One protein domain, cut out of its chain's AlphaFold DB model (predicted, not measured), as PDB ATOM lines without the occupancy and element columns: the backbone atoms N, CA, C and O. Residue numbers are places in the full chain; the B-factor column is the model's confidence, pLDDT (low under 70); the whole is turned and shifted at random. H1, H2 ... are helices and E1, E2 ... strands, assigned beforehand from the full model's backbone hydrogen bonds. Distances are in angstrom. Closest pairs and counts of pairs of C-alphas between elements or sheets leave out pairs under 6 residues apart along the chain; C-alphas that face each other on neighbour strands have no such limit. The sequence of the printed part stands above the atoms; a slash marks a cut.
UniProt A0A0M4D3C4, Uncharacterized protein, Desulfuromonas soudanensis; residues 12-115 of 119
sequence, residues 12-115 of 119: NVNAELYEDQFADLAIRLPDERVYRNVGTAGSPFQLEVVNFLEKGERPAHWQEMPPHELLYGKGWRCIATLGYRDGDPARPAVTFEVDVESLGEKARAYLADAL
ATOM      1  N   ASN A  12      83.064  97.653 107.821       70.31
ATOM      2  CA  ASN A  12      82.624  99.017 108.085       70.31
ATOM      3  C   ASN A  12      83.698  99.934 107.493       70.31
ATOM      4  O   ASN A  12      84.847  99.894 107.938       70.31
ATOM      5  N   VAL A  13      83.351 100.673 106.436       78.62
ATOM      6  CA  VAL A  13      84.273 101.618 105.798       78.62
ATOM      7  C   VAL A  13      84.554 102.738 106.793       78.62
ATOM      8  O   VAL A  13      83.669 103.511 107.152       78.62
ATOM      9  N   ASN A  14      85.798 102.785 107.252       88.19
ATOM     10  CA  ASN A  14      86.294 103.746 108.226       88.19
ATOM     11  C   ASN A  14      87.085 104.876 107.562       88.19
ATOM     12  O   ASN A  14      87.295 105.911 108.183       88.19
ATOM     13  N   ALA A  15      87.538 104.693 106.323       95.00
ATOM     14  CA  ALA A  15      88.075 105.767 105.502       95.00
ATOM     15  C   ALA A  15      88.005 105.406 104.016       95.00
ATOM     16  O   ALA A  15      88.109 104.238 103.639       95.00
ATOM     17  N   GLU A  16      87.896 106.423 103.176       96.56
ATOM     18  CA  GLU A  16      87.943 106.325 101.720       96.56
ATOM     19  C   GLU A  16      89.119 107.177 101.226       96.56
ATOM     20  O   GLU A  16      89.244 108.337 101.616       96.56
ATOM     21  N   LEU A  17      89.985 106.618 100.383       97.44
ATOM     22  CA  LEU A  17      91.079 107.327  99.726       97.44
ATOM     23  C   LEU A  17      90.675 107.652  98.292       97.44
ATOM     24  O   LEU A  17      90.310 106.770  97.512       97.44
ATOM     25  N   TYR A  18      90.807 108.921  97.943       97.50
ATOM     26  CA  TYR A  18      90.519 109.463  96.633       97.50
ATOM     27  C   TYR A  18      91.789 109.969  95.967       97.50
ATOM     28  O   TYR A  18      92.684 110.500  96.625       97.50
ATOM     29  N   GLU A  19      91.817 109.843  94.649       96.94
ATOM     30  CA  GLU A  19      92.843 110.402  93.777       96.94
ATOM     31  C   GLU A  19      92.179 111.276  92.716       96.94
ATOM     32  O   GLU A  19      91.099 110.928  92.226       96.94
ATOM     33  N   ASP A  20      92.802 112.400  92.369       95.25
ATOM     34  CA  ASP A  20      92.359 113.236  91.259       95.25
ATOM     35  C   ASP A  20      93.181 113.035  89.971       95.25
ATOM     36  O   ASP A  20      94.156 112.284  89.915       95.25
ATOM     37  N   GLN A  21      92.794 113.723  88.894       92.06
ATOM     38  CA  GLN A  21      93.497 113.659  87.604       92.06
ATOM     39  C   GLN A  21      94.938 114.212  87.629       92.06
ATOM     40  O   GLN A  21      95.684 113.994  86.676       92.06
ATOM     41  N   PHE A  22      95.318 114.946  88.675       92.75
ATOM     42  CA  PHE A  22      96.657 115.492  88.892       92.75
ATOM     43  C   PHE A  22      97.474 114.646  89.885       92.75
ATOM     44  O   PHE A  22      98.582 115.039  90.245       92.75
ATOM     45  N   ALA A  23      96.961 113.469  90.274       92.75
ATOM     46  CA  ALA A  23      97.530 112.573  91.281       92.75
ATOM     47  C   ALA A  23      97.612 113.186  92.693       92.75
ATOM     48  O   ALA A  23      98.390 112.725  93.539       92.75
ATOM     49  N   ASP A  24      96.791 114.203  92.972       95.00
ATOM     50  CA  ASP A  24      96.548 114.642  94.336       95.00
ATOM     51  C   ASP A  24      95.674 113.627  95.067       95.00
ATOM     52  O   ASP A  24      94.865 112.914  94.476       95.00
ATOM     53  N   LEU A  25      95.874 113.551  96.383       96.88
ATOM     54  CA  LEU A  25      95.214 112.574  97.238       96.88
ATOM     55  C   LEU A  25      94.386 113.266  98.312       96.88
ATOM     56  O   LEU A  25      94.828 114.253  98.920       96.88
ATOM     57  N   ALA A  26      93.225 112.684  98.589       97.12
ATOM     58  CA  ALA A  26      92.352 113.090  99.675       97.12
ATOM     59  C   ALA A  26      91.757 111.880 100.400       97.12
ATOM     60  O   ALA A  26      91.487 110.853  99.790       97.12
ATOM     61  N   ILE A  27      91.534 112.008 101.704       96.88
ATOM     62  CA  ILE A  27      90.877 111.006 102.542       96.88
ATOM     63  C   ILE A  27      89.545 111.564 103.004       96.88
ATOM     64  O   ILE A  27      89.492 112.688 103.502       96.88
ATOM     65  N   ARG A  28      88.491 110.760 102.903       96.25
ATOM     66  CA  ARG A  28      87.213 110.995 103.567       96.25
ATOM     67  C   ARG A  28      87.051 110.032 104.734       96.25
ATOM     68  O   ARG A  28      87.310 108.840 104.603       96.25
ATOM     69  N   LEU A  29      86.625 110.569 105.868       93.62
ATOM     70  CA  LEU A  29      86.374 109.841 107.108       93.62
ATOM     71  C   LEU A  29      84.862 109.667 107.351       93.62
ATOM     72  O   LEU A  29      84.053 110.313 106.677       93.62
ATOM     73  N   PRO A  30      84.450 108.818 108.313       87.06
ATOM     74  CA  PRO A  30      83.048 108.440 108.502       87.06
ATOM     75  C   PRO A  30      82.172 109.588 109.005       87.06
ATOM     76  O   PRO A  30      80.964 109.579 108.796       87.06
ATOM     77  N   ASP A  31      82.771 110.590 109.647       86.62
ATOM     78  CA  ASP A  31      82.103 111.800 110.136       86.62
ATOM     79  C   ASP A  31      82.080 112.934 109.103       86.62
ATOM     80  O   ASP A  31      81.981 114.109 109.450       86.62
ATOM     81  N   GLU A  32      82.196 112.569 107.827       86.56
ATOM     82  CA  GLU A  32      82.219 113.466 106.673       86.56
ATOM     83  C   GLU A  32      83.419 114.417 106.621       86.56
ATOM     84  O   GLU A  32      83.512 115.202 105.678       86.56
ATOM     85  N   ARG A  33      84.382 114.340 107.551       93.50
ATOM     86  CA  ARG A  33      85.617 115.120 107.434       93.50
ATOM     87  C   ARG A  33      86.426 114.649 106.237       93.50
ATOM     88  O   ARG A  33      86.619 113.450 106.026       93.50
ATOM     89  N   VAL A  34      86.931 115.613 105.475       96.44
ATOM     90  CA  VAL A  34      87.781 115.361 104.315       96.44
ATOM     91  C   VAL A  34      89.108 116.084 104.480       96.44
ATOM     92  O   VAL A  34      89.151 117.265 104.824       96.44
ATOM     93  N   TYR A  35      90.191 115.365 104.205       97.06
ATOM     94  CA  TYR A  35      91.553 115.873 104.264       97.06
ATOM     95  C   TYR A  35      92.251 115.676 102.923       97.06
ATOM     96  O   TYR A  35      92.277 114.568 102.407       97.06
ATOM     97  N   ARG A  36      92.855 116.726 102.372       95.50
ATOM     98  CA  ARG A  36      93.722 116.672 101.186       95.50
ATOM     99  C   ARG A  36      95.201 116.739 101.570       95.50
ATOM    100  O   ARG A  36      95.541 116.939 102.739       95.50
ATOM    101  N   ASN A  37      96.071 116.638 100.566       94.12
ATOM    102  CA  ASN A  37      97.534 116.649 100.699       94.12
ATOM    103  C   ASN A  37      98.099 115.462 101.494       94.12
ATOM    104  O   ASN A  37      99.226 115.527 101.980       94.12
ATOM    105  N   VAL A  38      97.351 114.364 101.579       94.75
ATOM    106  CA  VAL A  38      97.763 113.136 102.273       94.75
ATOM    107  C   VAL A  38      98.874 112.402 101.511       94.75
ATOM    108  O   VAL A  38      99.146 112.705 100.342       94.75
ATOM    109  N   GLY A  39      99.533 111.441 102.167       89.25
ATOM    110  CA  GLY A  39     100.549 110.589 101.538       89.25
ATOM    111  C   GLY A  39     101.819 111.321 101.110       89.25
ATOM    112  O   GLY A  39     102.476 110.914 100.157       89.25
ATOM    113  N   THR A  40     102.159 112.424 101.782       83.62
ATOM    114  CA  THR A  40     103.368 113.219 101.487       83.62
ATOM    115  C   THR A  40     104.516 112.972 102.469       83.62
ATOM    116  O   THR A  40     105.657 113.299 102.157       83.62
ATOM    117  N   ALA A  41     104.249 112.366 103.631       76.00
ATOM    118  CA  ALA A  41     105.243 112.146 104.688       76.00
ATOM    119  C   ALA A  41     105.923 110.761 104.659       76.00
ATOM    120  O   ALA A  41     106.665 110.433 105.581       76.00
ATOM    121  N   GLY A  42     105.659 109.934 103.641       80.75
ATOM    122  CA  GLY A  42     106.218 108.577 103.538       80.75
ATOM    123  C   GLY A  42     105.645 107.564 104.537       80.75
ATOM    124  O   GLY A  42     106.127 106.437 104.593       80.75
ATOM    125  N   SER A  43     104.626 107.939 105.317       87.81
ATOM    126  CA  SER A  43     103.876 106.999 106.151       87.81
ATOM    127  C   SER A  43     102.792 106.305 105.318       87.81
ATOM    128  O   SER A  43     102.142 106.979 104.517       87.81
ATOM    129  N   PRO A  44     102.544 105.000 105.512       92.69
ATOM    130  CA  PRO A  44     101.477 104.276 104.827       92.69
ATOM    131  C   PRO A  44     100.076 104.793 105.185       92.69
ATOM    132  O   PRO A  44      99.816 105.164 106.333       92.69
ATOM    133  N   PHE A  45      99.152 104.725 104.223       94.56
ATOM    134  CA  PHE A  45      97.743 105.113 104.365       94.56
ATOM    135  C   PHE A  45      97.076 104.465 105.575       94.56
ATOM    136  O   PHE A  45      96.484 105.148 106.410       94.56
ATOM    137  N   GLN A  46      97.222 103.144 105.704       93.75
ATOM    138  CA  GLN A  46      96.612 102.388 106.793       93.75
ATOM    139  C   GLN A  46      97.084 102.881 108.164       93.75
ATOM    140  O   GLN A  46      96.274 103.030 109.075       93.75
ATOM    141  N   LEU A  47      98.381 103.162 108.305       92.19
ATOM    142  CA  LEU A  47      98.959 103.623 109.562       92.19
ATOM    143  C   LEU A  47      98.468 105.027 109.930       92.19
ATOM    144  O   LEU A  47      98.084 105.251 111.077       92.19
ATOM    145  N   GLU A  48      98.466 105.965 108.975       93.75
ATOM    146  CA  GLU A  48      98.003 107.334 109.239       93.75
ATOM    147  C   GLU A  48      96.521 107.360 109.630       93.75
ATOM    148  O   GLU A  48      96.163 107.999 110.619       93.75
ATOM    149  N   VAL A  49      95.668 106.623 108.913       93.75
ATOM    150  CA  VAL A  49      94.232 106.557 109.214       93.75
ATOM    151  C   VAL A  49      93.968 105.896 110.564       93.75
ATOM    152  O   VAL A  49      93.193 106.432 111.350       93.75
ATOM    153  N   VAL A  50      94.617 104.771 110.875       92.81
ATOM    154  CA  VAL A  50      94.429 104.100 112.172       92.81
ATOM    155  C   VAL A  50      94.895 104.995 113.322       92.81
ATOM    156  O   VAL A  50      94.175 105.139 114.306       92.81
ATOM    157  N   ASN A  51      96.049 105.659 113.205       92.44
ATOM    158  CA  ASN A  51      96.499 106.599 114.239       92.44
ATOM    159  C   ASN A  51      95.529 107.778 114.403       92.44
ATOM    160  O   ASN A  51      95.244 108.189 115.529       92.44
ATOM    161  N   PHE A  52      94.970 108.289 113.305       92.88
ATOM    162  CA  PHE A  52      93.946 109.323 113.373       92.88
ATOM    163  C   PHE A  52      92.690 108.835 114.110       92.88
ATOM    164  O   PHE A  52      92.211 109.520 115.010       92.88
ATOM    165  N   LEU A  53      92.160 107.662 113.750       90.38
ATOM    166  CA  LEU A  53      90.912 107.133 114.308       90.38
ATOM    167  C   LEU A  53      91.051 106.737 115.785       90.38
ATOM    168  O   LEU A  53      90.177 107.057 116.586       90.38
ATOM    169  N   GLU A  54      92.154 106.086 116.152       90.62
ATOM    170  CA  GLU A  54      92.344 105.526 117.496       90.62
ATOM    171  C   GLU A  54      92.950 106.532 118.484       90.62
ATOM    172  O   GLU A  54      92.687 106.465 119.685       90.62
ATOM    173  N   LYS A  55      93.782 107.466 118.004       92.38
ATOM    174  CA  LYS A  55      94.539 108.397 118.862       92.38
ATOM    175  C   LYS A  55      94.213 109.868 118.615       92.38
ATOM    176  O   LYS A  55      94.685 110.723 119.360       92.38
ATOM    177  N   GLY A  56      93.446 110.191 117.573       89.94
ATOM    178  CA  GLY A  56      93.228 111.577 117.149       89.94
ATOM    179  C   GLY A  56      94.479 112.233 116.550       89.94
ATOM    180  O   GLY A  56      94.533 113.457 116.419       89.94
ATOM    181  N   GLU A  57      95.502 111.447 116.203       92.62
ATOM    182  CA  GLU A  57      96.773 111.946 115.680       92.62
ATOM    183  C   GLU A  57      96.631 112.291 114.196       92.62
ATOM    184  O   GLU A  57      96.799 111.450 113.315       92.62
ATOM    185  N   ARG A  58      96.322 113.557 113.910       92.19
ATOM    186  CA  ARG A  58      96.302 114.076 112.540       92.19
ATOM    187  C   ARG A  58      97.710 114.466 112.081       92.19
ATOM    188  O   ARG A  58      98.301 115.360 112.693       92.19
ATOM    189  N   PRO A  59      98.225 113.904 110.971       92.75
ATOM    190  CA  PRO A  59      99.474 114.376 110.390       92.75
ATOM    191  C   PRO A  59      99.413 115.873 110.057       92.75
ATOM    192  O   PRO A  59      98.440 116.364 109.483       92.75
ATOM    193  N   ALA A  60     100.470 116.616 110.397       91.19
ATOM    194  CA  ALA A  60     100.488 118.081 110.285       91.19
ATOM    195  C   ALA A  60     100.280 118.599 108.849       91.19
ATOM    196  O   ALA A  60      99.802 119.715 108.654       91.19
ATOM    197  N   HIS A  61     100.633 117.787 107.853       91.38
ATOM    198  CA  HIS A  61     100.526 118.122 106.437       91.38
ATOM    199  C   HIS A  61      99.110 117.922 105.867       91.38
ATOM    200  O   HIS A  61      98.817 118.444 104.790       91.38
ATOM    201  N   TRP A  62      98.225 117.206 106.574       95.06
ATOM    202  CA  TRP A  62      96.828 117.065 106.167       95.06
ATOM    203  C   TRP A  62      96.142 118.428 106.221       95.06
ATOM    204  O   TRP A  62      96.283 119.169 107.195       95.06
ATOM    205  N   GLN A  63      95.368 118.752 105.194       95.81
ATOM    206  CA  GLN A  63      94.601 119.996 105.142       95.81
ATOM    207  C   GLN A  63      93.126 119.677 105.004       95.81
ATOM    208  O   GLN A  63      92.765 118.872 104.155       95.81
ATOM    209  N   GLU A  64      92.282 120.312 105.811       95.94
ATOM    210  CA  GLU A  64      90.836 120.158 105.660       95.94
ATOM    211  C   GLU A  64      90.380 120.671 104.295       95.94
ATOM    212  O   GLU A  64      90.866 121.688 103.791       95.94
ATOM    213  N   MET A  65      89.444 119.937 103.707       94.19
ATOM    214  CA  MET A  65      88.779 120.278 102.463       94.19
ATOM    215  C   MET A  65      87.265 120.153 102.676       94.19
ATOM    216  O   MET A  65      86.821 119.206 103.327       94.19
ATOM    217  N   PRO A  66      86.442 121.072 102.148       93.50
ATOM    218  CA  PRO A  66      84.998 120.915 102.202       93.50
ATOM    219  C   PRO A  66      84.538 119.622 101.497       93.50
ATOM    220  O   PRO A  66      84.979 119.357 100.376       93.50
ATOM    221  N   PRO A  67      83.599 118.838 102.063       93.50
ATOM    222  CA  PRO A  67      83.200 117.552 101.473       93.50
ATOM    223  C   PRO A  67      82.613 117.669 100.065       93.50
ATOM    224  O   PRO A  67      82.785 116.785  99.230       93.50
ATOM    225  N   HIS A  68      81.950 118.788  99.767       90.94
ATOM    226  CA  HIS A  68      81.386 119.050  98.447       90.94
ATOM    227  C   HIS A  68      82.459 119.217  97.357       90.94
ATOM    228  O   HIS A  68      82.182 118.907  96.202       90.94
ATOM    229  N   GLU A  69      83.675 119.658  97.704       92.00
ATOM    230  CA  GLU A  69      84.795 119.720  96.755       92.00
ATOM    231  C   GLU A  69      85.288 118.318  96.375       92.00
ATOM    232  O   GLU A  69      85.676 118.104  95.231       92.00
ATOM    233  N   LEU A  70      85.209 117.350  97.295       92.88
ATOM    234  CA  LEU A  70      85.530 115.951  97.005       92.88
ATOM    235  C   LEU A  70      84.429 115.277  96.181       92.88
ATOM    236  O   LEU A  70      84.702 114.641  95.170       92.88
ATOM    237  N   LEU A  71      83.181 115.399  96.642       86.81
ATOM    238  CA  LEU A  71      82.055 114.603  96.143       86.81
ATOM    239  C   LEU A  71      81.437 115.166  94.861       86.81
ATOM    240  O   LEU A  71      80.920 114.405  94.044       86.81
ATOM    241  N   TYR A  72      81.467 116.489  94.685       85.31
ATOM    242  CA  TYR A  72      80.898 117.167  93.515       85.31
ATOM    243  C   TYR A  72      81.951 117.896  92.677       85.31
ATOM    244  O   TYR A  72      81.641 118.369  91.579       85.31
ATOM    245  N   GLY A  73      83.192 117.995  93.165       77.12
ATOM    246  CA  GLY A  73      84.307 118.476  92.362       77.12
ATOM    247  C   GLY A  73      84.566 117.542  91.184       77.12
ATOM    248  O   GLY A  73      84.417 116.324  91.267       77.12
ATOM    249  N   LYS A  74      84.953 118.118  90.046       75.94
ATOM    250  CA  LYS A  74      85.347 117.319  88.886       75.94
ATOM    251  C   LYS A  74      86.739 116.746  89.137       75.94
ATOM    252  O   LYS A  74      87.666 117.513  89.360       75.94
ATOM    253  N   GLY A  75      86.879 115.430  89.016       88.75
ATOM    254  CA  GLY A  75      88.182 114.781  88.872       88.75
ATOM    255  C   GLY A  75      88.569 113.818  89.985       88.75
ATOM    256  O   GLY A  75      89.495 113.054  89.755       88.75
ATOM    257  N   TRP A  76      87.865 113.790  91.119       95.44
ATOM    258  CA  TRP A  76      88.138 112.829  92.191       95.44
ATOM    259  C   TRP A  76      87.512 111.466  91.902       95.44
ATOM    260  O   TRP A  76      86.341 111.365  91.532       95.44
ATOM    261  N   ARG A  77      88.281 110.403  92.129       95.31
ATOM    262  CA  ARG A  77      87.807 109.016  92.119       95.31
ATOM    263  C   ARG A  77      88.226 108.319  93.404       95.31
ATOM    264  O   ARG A  77      89.354 108.498  93.850       95.31
ATOM    265  N   CYS A  78      87.336 107.524  93.987       95.75
ATOM    266  CA  CYS A  78      87.715 106.642  95.089       95.75
ATOM    267  C   CYS A  78      88.613 105.533  94.527       95.75
ATOM    268  O   CYS A  78      88.251 104.899  93.537       95.75
ATOM    269  N   ILE A  79      89.788 105.339  95.121       96.69
ATOM    270  CA  ILE A  79      90.776 104.344  94.679       96.69
ATOM    271  C   ILE A  79      90.980 103.224  95.699       96.69
ATOM    272  O   ILE A  79      91.352 102.113  95.318       96.69
ATOM    273  N   ALA A  80      90.729 103.490  96.980       96.44
ATOM    274  CA  ALA A  80      90.834 102.494  98.031       96.44
ATOM    275  C   ALA A  80      89.930 102.835  99.216       96.44
ATOM    276  O   ALA A  80      89.674 104.001  99.507       96.44
ATOM    277  N   THR A  81      89.502 101.814  99.943       96.12
ATOM    278  CA  THR A  81      88.762 101.934 101.197       96.12
ATOM    279  C   THR A  81      89.515 101.223 102.310       96.12
ATOM    280  O   THR A  81      90.166 100.204 102.088       96.12
ATOM    281  N   LEU A  82      89.452 101.766 103.522       94.94
ATOM    282  CA  LEU A  82      89.954 101.127 104.732       94.94
ATOM    283  C   LEU A  82      88.779 100.791 105.633       94.94
ATOM    284  O   LEU A  82      87.922 101.634 105.895       94.94
ATOM    285  N   GLY A  83      88.774  99.577 106.162       92.31
ATOM    286  CA  GLY A  83      87.846  99.173 107.206       92.31
ATOM    287  C   GLY A  83      88.477  98.183 108.172       92.31
ATOM    288  O   GLY A  83      89.620  97.753 108.008       92.31
ATOM    289  N   TYR A  84      87.719  97.824 109.199       90.56
ATOM    290  CA  TYR A  84      88.130  96.859 110.215       90.56
ATOM    291  C   TYR A  84      87.487  95.501 109.945       90.56
ATOM    292  O   TYR A  84      86.266  95.408 109.789       90.56
ATOM    293  N   ARG A  85      88.297  94.436 109.876       85.50
ATOM    294  CA  ARG A  85      87.787  93.072 109.667       85.50
ATOM    295  C   ARG A  85      86.940  92.664 110.863       85.50
ATOM    296  O   ARG A  85      87.423  92.690 111.990       85.50
ATOM    297  N   ASP A  86      85.691  92.287 110.607       84.69
ATOM    298  CA  ASP A  86      84.721  91.922 111.650       84.69
ATOM    299  C   ASP A  86      84.494  93.048 112.686       84.69
ATOM    300  O   ASP A  86      84.068  92.791 113.809       84.69
ATOM    301  N   GLY A  87      84.794  94.303 112.318       81.69
ATOM    302  CA  GLY A  87      84.723  95.457 113.215       81.69
ATOM    303  C   GLY A  87      85.875  95.578 114.219       81.69
ATOM    304  O   GLY A  87      85.793  96.440 115.087       81.69
ATOM    305  N   ASP A  88      86.927  94.761 114.115       85.12
ATOM    306  CA  ASP A  88      88.084  94.770 115.020       85.12
ATOM    307  C   ASP A  88      89.151  95.807 114.592       85.12
ATOM    308  O   ASP A  88      89.823  95.594 113.573       85.12
ATOM    309  N   PRO A  89      89.367  96.901 115.358       83.31
ATOM    310  CA  PRO A  89      90.375  97.917 115.047       83.31
ATOM    311  C   PRO A  89      91.811  97.393 114.995       83.31
ATOM    312  O   PRO A  89      92.659  97.985 114.330       83.31
ATOM    313  N   ALA A  90      92.099  96.257 115.641       88.19
ATOM    314  CA  ALA A  90      93.409  95.614 115.571       88.19
ATOM    315  C   ALA A  90      93.651  94.895 114.232       88.19
ATOM    316  O   ALA A  90      94.765  94.439 113.960       88.19
ATOM    317  N   ARG A  91      92.619  94.772 113.386       89.44
ATOM    318  CA  ARG A  91      92.661  94.075 112.095       89.44
ATOM    319  C   ARG A  91      92.206  95.002 110.959       89.44
ATOM    320  O   ARG A  91      91.222  94.686 110.277       89.44
ATOM    321  N   PRO A  92      92.905  96.130 110.724       91.56
ATOM    322  CA  PRO A  92      92.613  96.987 109.587       91.56
ATOM    323  C   PRO A  92      92.896  96.250 108.275       91.56
ATOM    324  O   PRO A  92      93.795  95.411 108.182       91.56
ATOM    325  N   ALA A  93      92.100  96.555 107.261       92.25
ATOM    326  CA  ALA A  93      92.285  96.048 105.916       92.25
ATOM    327  C   ALA A  93      91.940  97.125 104.894       92.25
ATOM    328  O   ALA A  93      90.947  97.841 105.039       92.25
ATOM    329  N   VAL A  94      92.761  97.188 103.852       93.94
ATOM    330  CA  VAL A  94      92.552  98.042 102.690       93.94
ATOM    331  C   VAL A  94      91.964  97.209 101.553       93.94
ATOM    332  O   VAL A  94      92.439  96.107 101.273       93.94
ATOM    333  N   THR A  95      90.944  97.749 100.896       93.12
ATOM    334  CA  THR A  95      90.361  97.220  99.659       93.12
ATOM    335  C   THR A  95      90.601  98.229  98.546       93.12
ATOM    336  O   THR A  95      90.454  99.428  98.760       93.12
ATOM    337  N   PHE A  96      90.981  97.760  97.361       94.31
ATOM    338  CA  PHE A  96      91.135  98.618  96.187       94.31
ATOM    339  C   PHE A  96      89.814  98.699  95.425       94.31
ATOM    340  O   PHE A  96      89.210  97.669  95.123       94.31
ATOM    341  N   GLU A  97      89.397  99.918  95.093       94.62
ATOM    342  CA  GLU A  97      88.191 100.191  94.295       94.62
ATOM    343  C   GLU A  97      88.505 100.286  92.791       94.62
ATOM    344  O   GLU A  97      87.610 100.335  91.948       94.62
ATOM    345  N   VAL A  98      89.796 100.302  92.448       93.62
ATOM    346  CA  VAL A  98      90.322 100.347  91.082       93.62
ATOM    347  C   VAL A  98      91.463  99.345  90.915       93.62
ATOM    348  O   VAL A  98      92.052  98.884  91.894       93.62
ATOM    349  N   ASP A  99      91.827  99.038  89.671       93.38
ATOM    350  CA  ASP A  99      93.011  98.225  89.393       93.38
ATOM    351  C   ASP A  99      94.285  98.939  89.869       93.38
ATOM    352  O   ASP A  99      94.478 100.131  89.617       93.38
ATOM    353  N   VAL A 100      95.199  98.200  90.506       91.81
ATOM    354  CA  VAL A 100      96.478  98.724  91.030       91.81
ATOM    355  C   VAL A 100      97.321  99.397  89.935       91.81
ATOM    356  O   VAL A 100      98.014 100.394  90.168       91.81
ATOM    357  N   GLU A 101      97.241  98.882  88.708       92.25
ATOM    358  CA  GLU A 101      97.925  99.430  87.533       92.25
ATOM    359  C   GLU A 101      97.402 100.821  87.142       92.25
ATOM    360  O   GLU A 101      98.123 101.590  86.512       92.25
ATOM    361  N   SER A 102      96.190 101.178  87.569       93.25
ATOM    362  CA  SER A 102      95.589 102.483  87.301       93.25
ATOM    363  C   SER A 102      95.964 103.559  88.324       93.25
ATOM    364  O   SER A 102      95.702 104.731  88.066       93.25
ATOM    365  N   LEU A 103      96.551 103.182  89.465       94.62
ATOM    366  CA  LEU A 103      96.955 104.104  90.529       94.62
ATOM    367  C   LEU A 103      98.124 104.991  90.083       94.62
ATOM    368  O   LEU A 103      99.092 104.490  89.501       94.62
ATOM    369  N   GLY A 104      98.074 106.280  90.424       94.69
ATOM    370  CA  GLY A 104      99.215 107.175  90.286       94.69
ATOM    371  C   GLY A 104     100.363 106.796  91.223       94.69
ATOM    372  O   GLY A 104     100.209 106.044  92.188       94.69
ATOM    373  N   GLU A 105     101.553 107.327  90.942       93.56
ATOM    374  CA  GLU A 105     102.775 107.017  91.696       93.56
ATOM    375  C   GLU A 105     102.618 107.299  93.196       93.56
ATOM    376  O   GLU A 105     102.953 106.459  94.034       93.56
ATOM    377  N   LYS A 106     102.022 108.449  93.534       94.75
ATOM    378  CA  LYS A 106     101.781 108.857  94.920       94.75
ATOM    379  C   LYS A 106     100.806 107.916  95.632       94.75
ATOM    380  O   LYS A 106     101.077 107.505  96.757       94.75
ATOM    381  N   ALA A 107      99.708 107.531  94.974       95.94
ATOM    382  CA  ALA A 107      98.759 106.557  95.508       95.94
ATOM    383  C   ALA A 107      99.427 105.201  95.768       95.94
ATOM    384  O   ALA A 107      99.243 104.623  96.837       95.94
ATOM    385  N   ARG A 108     100.250 104.711  94.829       94.69
ATOM    386  CA  ARG A 108     100.990 103.449  94.994       94.69
ATOM    387  C   ARG A 108     101.950 103.487  96.173       94.69
ATOM    388  O   ARG A 108     101.973 102.537  96.946       94.69
ATOM    389  N   ALA A 109     102.712 104.570  96.322       94.12
ATOM    390  CA  ALA A 109     103.617 104.735  97.455       94.12
ATOM    391  C   ALA A 109     102.847 104.766  98.783       94.12
ATOM    392  O   ALA A 109     103.244 104.125  99.753       94.12
ATOM    393  N   TYR A 110     101.715 105.467  98.816       95.94
ATOM    394  CA  TYR A 110     100.906 105.594 100.022       95.94
ATOM    395  C   TYR A 110     100.174 104.296 100.403       95.94
ATOM    396  O   TYR A 110      99.950 104.032 101.583       95.94
ATOM    397  N   LEU A 111      99.843 103.459  99.416       95.31
ATOM    398  CA  LEU A 111      99.185 102.159  99.582       95.31
ATOM    399  C   LEU A 111     100.164 100.974  99.579       95.31
ATOM    400  O   LEU A 111      99.707  99.834  99.507       95.31
ATOM    401  N   ALA A 112     101.478 101.213  99.650       92.25
ATOM    402  CA  ALA A 112     102.503 100.191  99.422       92.25
ATOM    403  C   ALA A 112     102.302  98.915 100.262       92.25
ATOM    404  O   ALA A 112     102.362  97.817  99.717       92.25
ATOM    405  N   ASP A 113     101.962  99.061 101.545       90.00
ATOM    406  CA  ASP A 113     101.749  97.942 102.478       90.00
ATOM    407  C   ASP A 113     100.504  97.091 102.165       90.00
ATOM    408  O   ASP A 113     100.350  95.990 102.690       90.00
ATOM    409  N   ALA A 114      99.590  97.604 101.340       89.44
ATOM    410  CA  ALA A 114      98.375  96.907 100.932       89.44
ATOM    411  C   ALA A 114      98.494  96.260  99.544       89.44
ATOM    412  O   ALA A 114      97.606  95.502  99.148       89.44
ATOM    413  N   LEU A 115      99.551  96.561  98.781       88.94
ATOM    414  CA  LEU A 115      99.704  96.052  97.422       88.94
ATOM    415  C   LEU A 115      99.939  94.529  97.425       88.94
ATOM    416  O   LEU A 115     100.751  94.025  98.205       88.94
TER     417      LEU A 115
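This is residues 12 to 115 of the 119 residues of an uncharacterized protein of Desulfuromonas soudanensis (UniProt A0A0M4D3C4). Look for one strongly twisted sheet of six strands, with helix H1 packed slantwise over one face and the short helix H2 over the opposite face; a third helix, H3, only grazes the sheet. The printed part has 104 residues, with three named helices and six named strands in the order E1 E2 E3 H1 E4 H2 E5 E6 H3, class mixed. Across the sheet the order is E4 E3 E2 E1 E5 E6, all antiparallel. The whole is compact and rounded, with a radius of gyration of the C-alphas of 12.6 A and spans of 34 by 29 by 24 A.

Find C-alpha 12 at (82.624, 99.017, 108.085); from there E1 runs 20.9 A to residue 19. E2, residues 25 to 28, and E3, residues 34 to 36, complete a meander, each strand the antiparallel neighbour of the one before. H1, residues 45 to 55, is 15.2 A long. Next come E4, residues 63 to 65, and H2, residues 67 to 71. E5, residues 77 to 84, spans 21.8 A, and E6, residues 92 to 96, 13.6 A. H3, residues 105 to 110, ends at C-alpha 110, (100.906, 105.594, 100.022).

Inner strands E1 and E5 pair through N 17 and O 80, 2.8 A; E1 and E2, a hairpin, through N 18 and O 26, 2.8 A. Hairpin E2 and E3 has N 27 and O 35 at 2.8 A. At the edges, look for N 36 of E3 and O 63 of E4, 2.8 A, and, in hairpin E5 and E6, N 81 and O 95, 2.8 A. H1 is on the sheet at a height of 8.8 A, over E1 and only just over E5, on which 3 of its C-alphas fall; its closest C-alpha to E1 is Val 49, 7.2 A from that of Ala 15. H2 is on the opposite face, over E2. H3 only grazes the sheet with residues 106 to 110. In H1, H2 and H3 every O i to N i+4 pair is within hydrogen-bond range.

The C-alphas of Lys 74 and Ala 90, the two farthest apart, are 35.3 A apart. The printed part has no cut, no link is long, and no printed residue is under 70 in pLDDT.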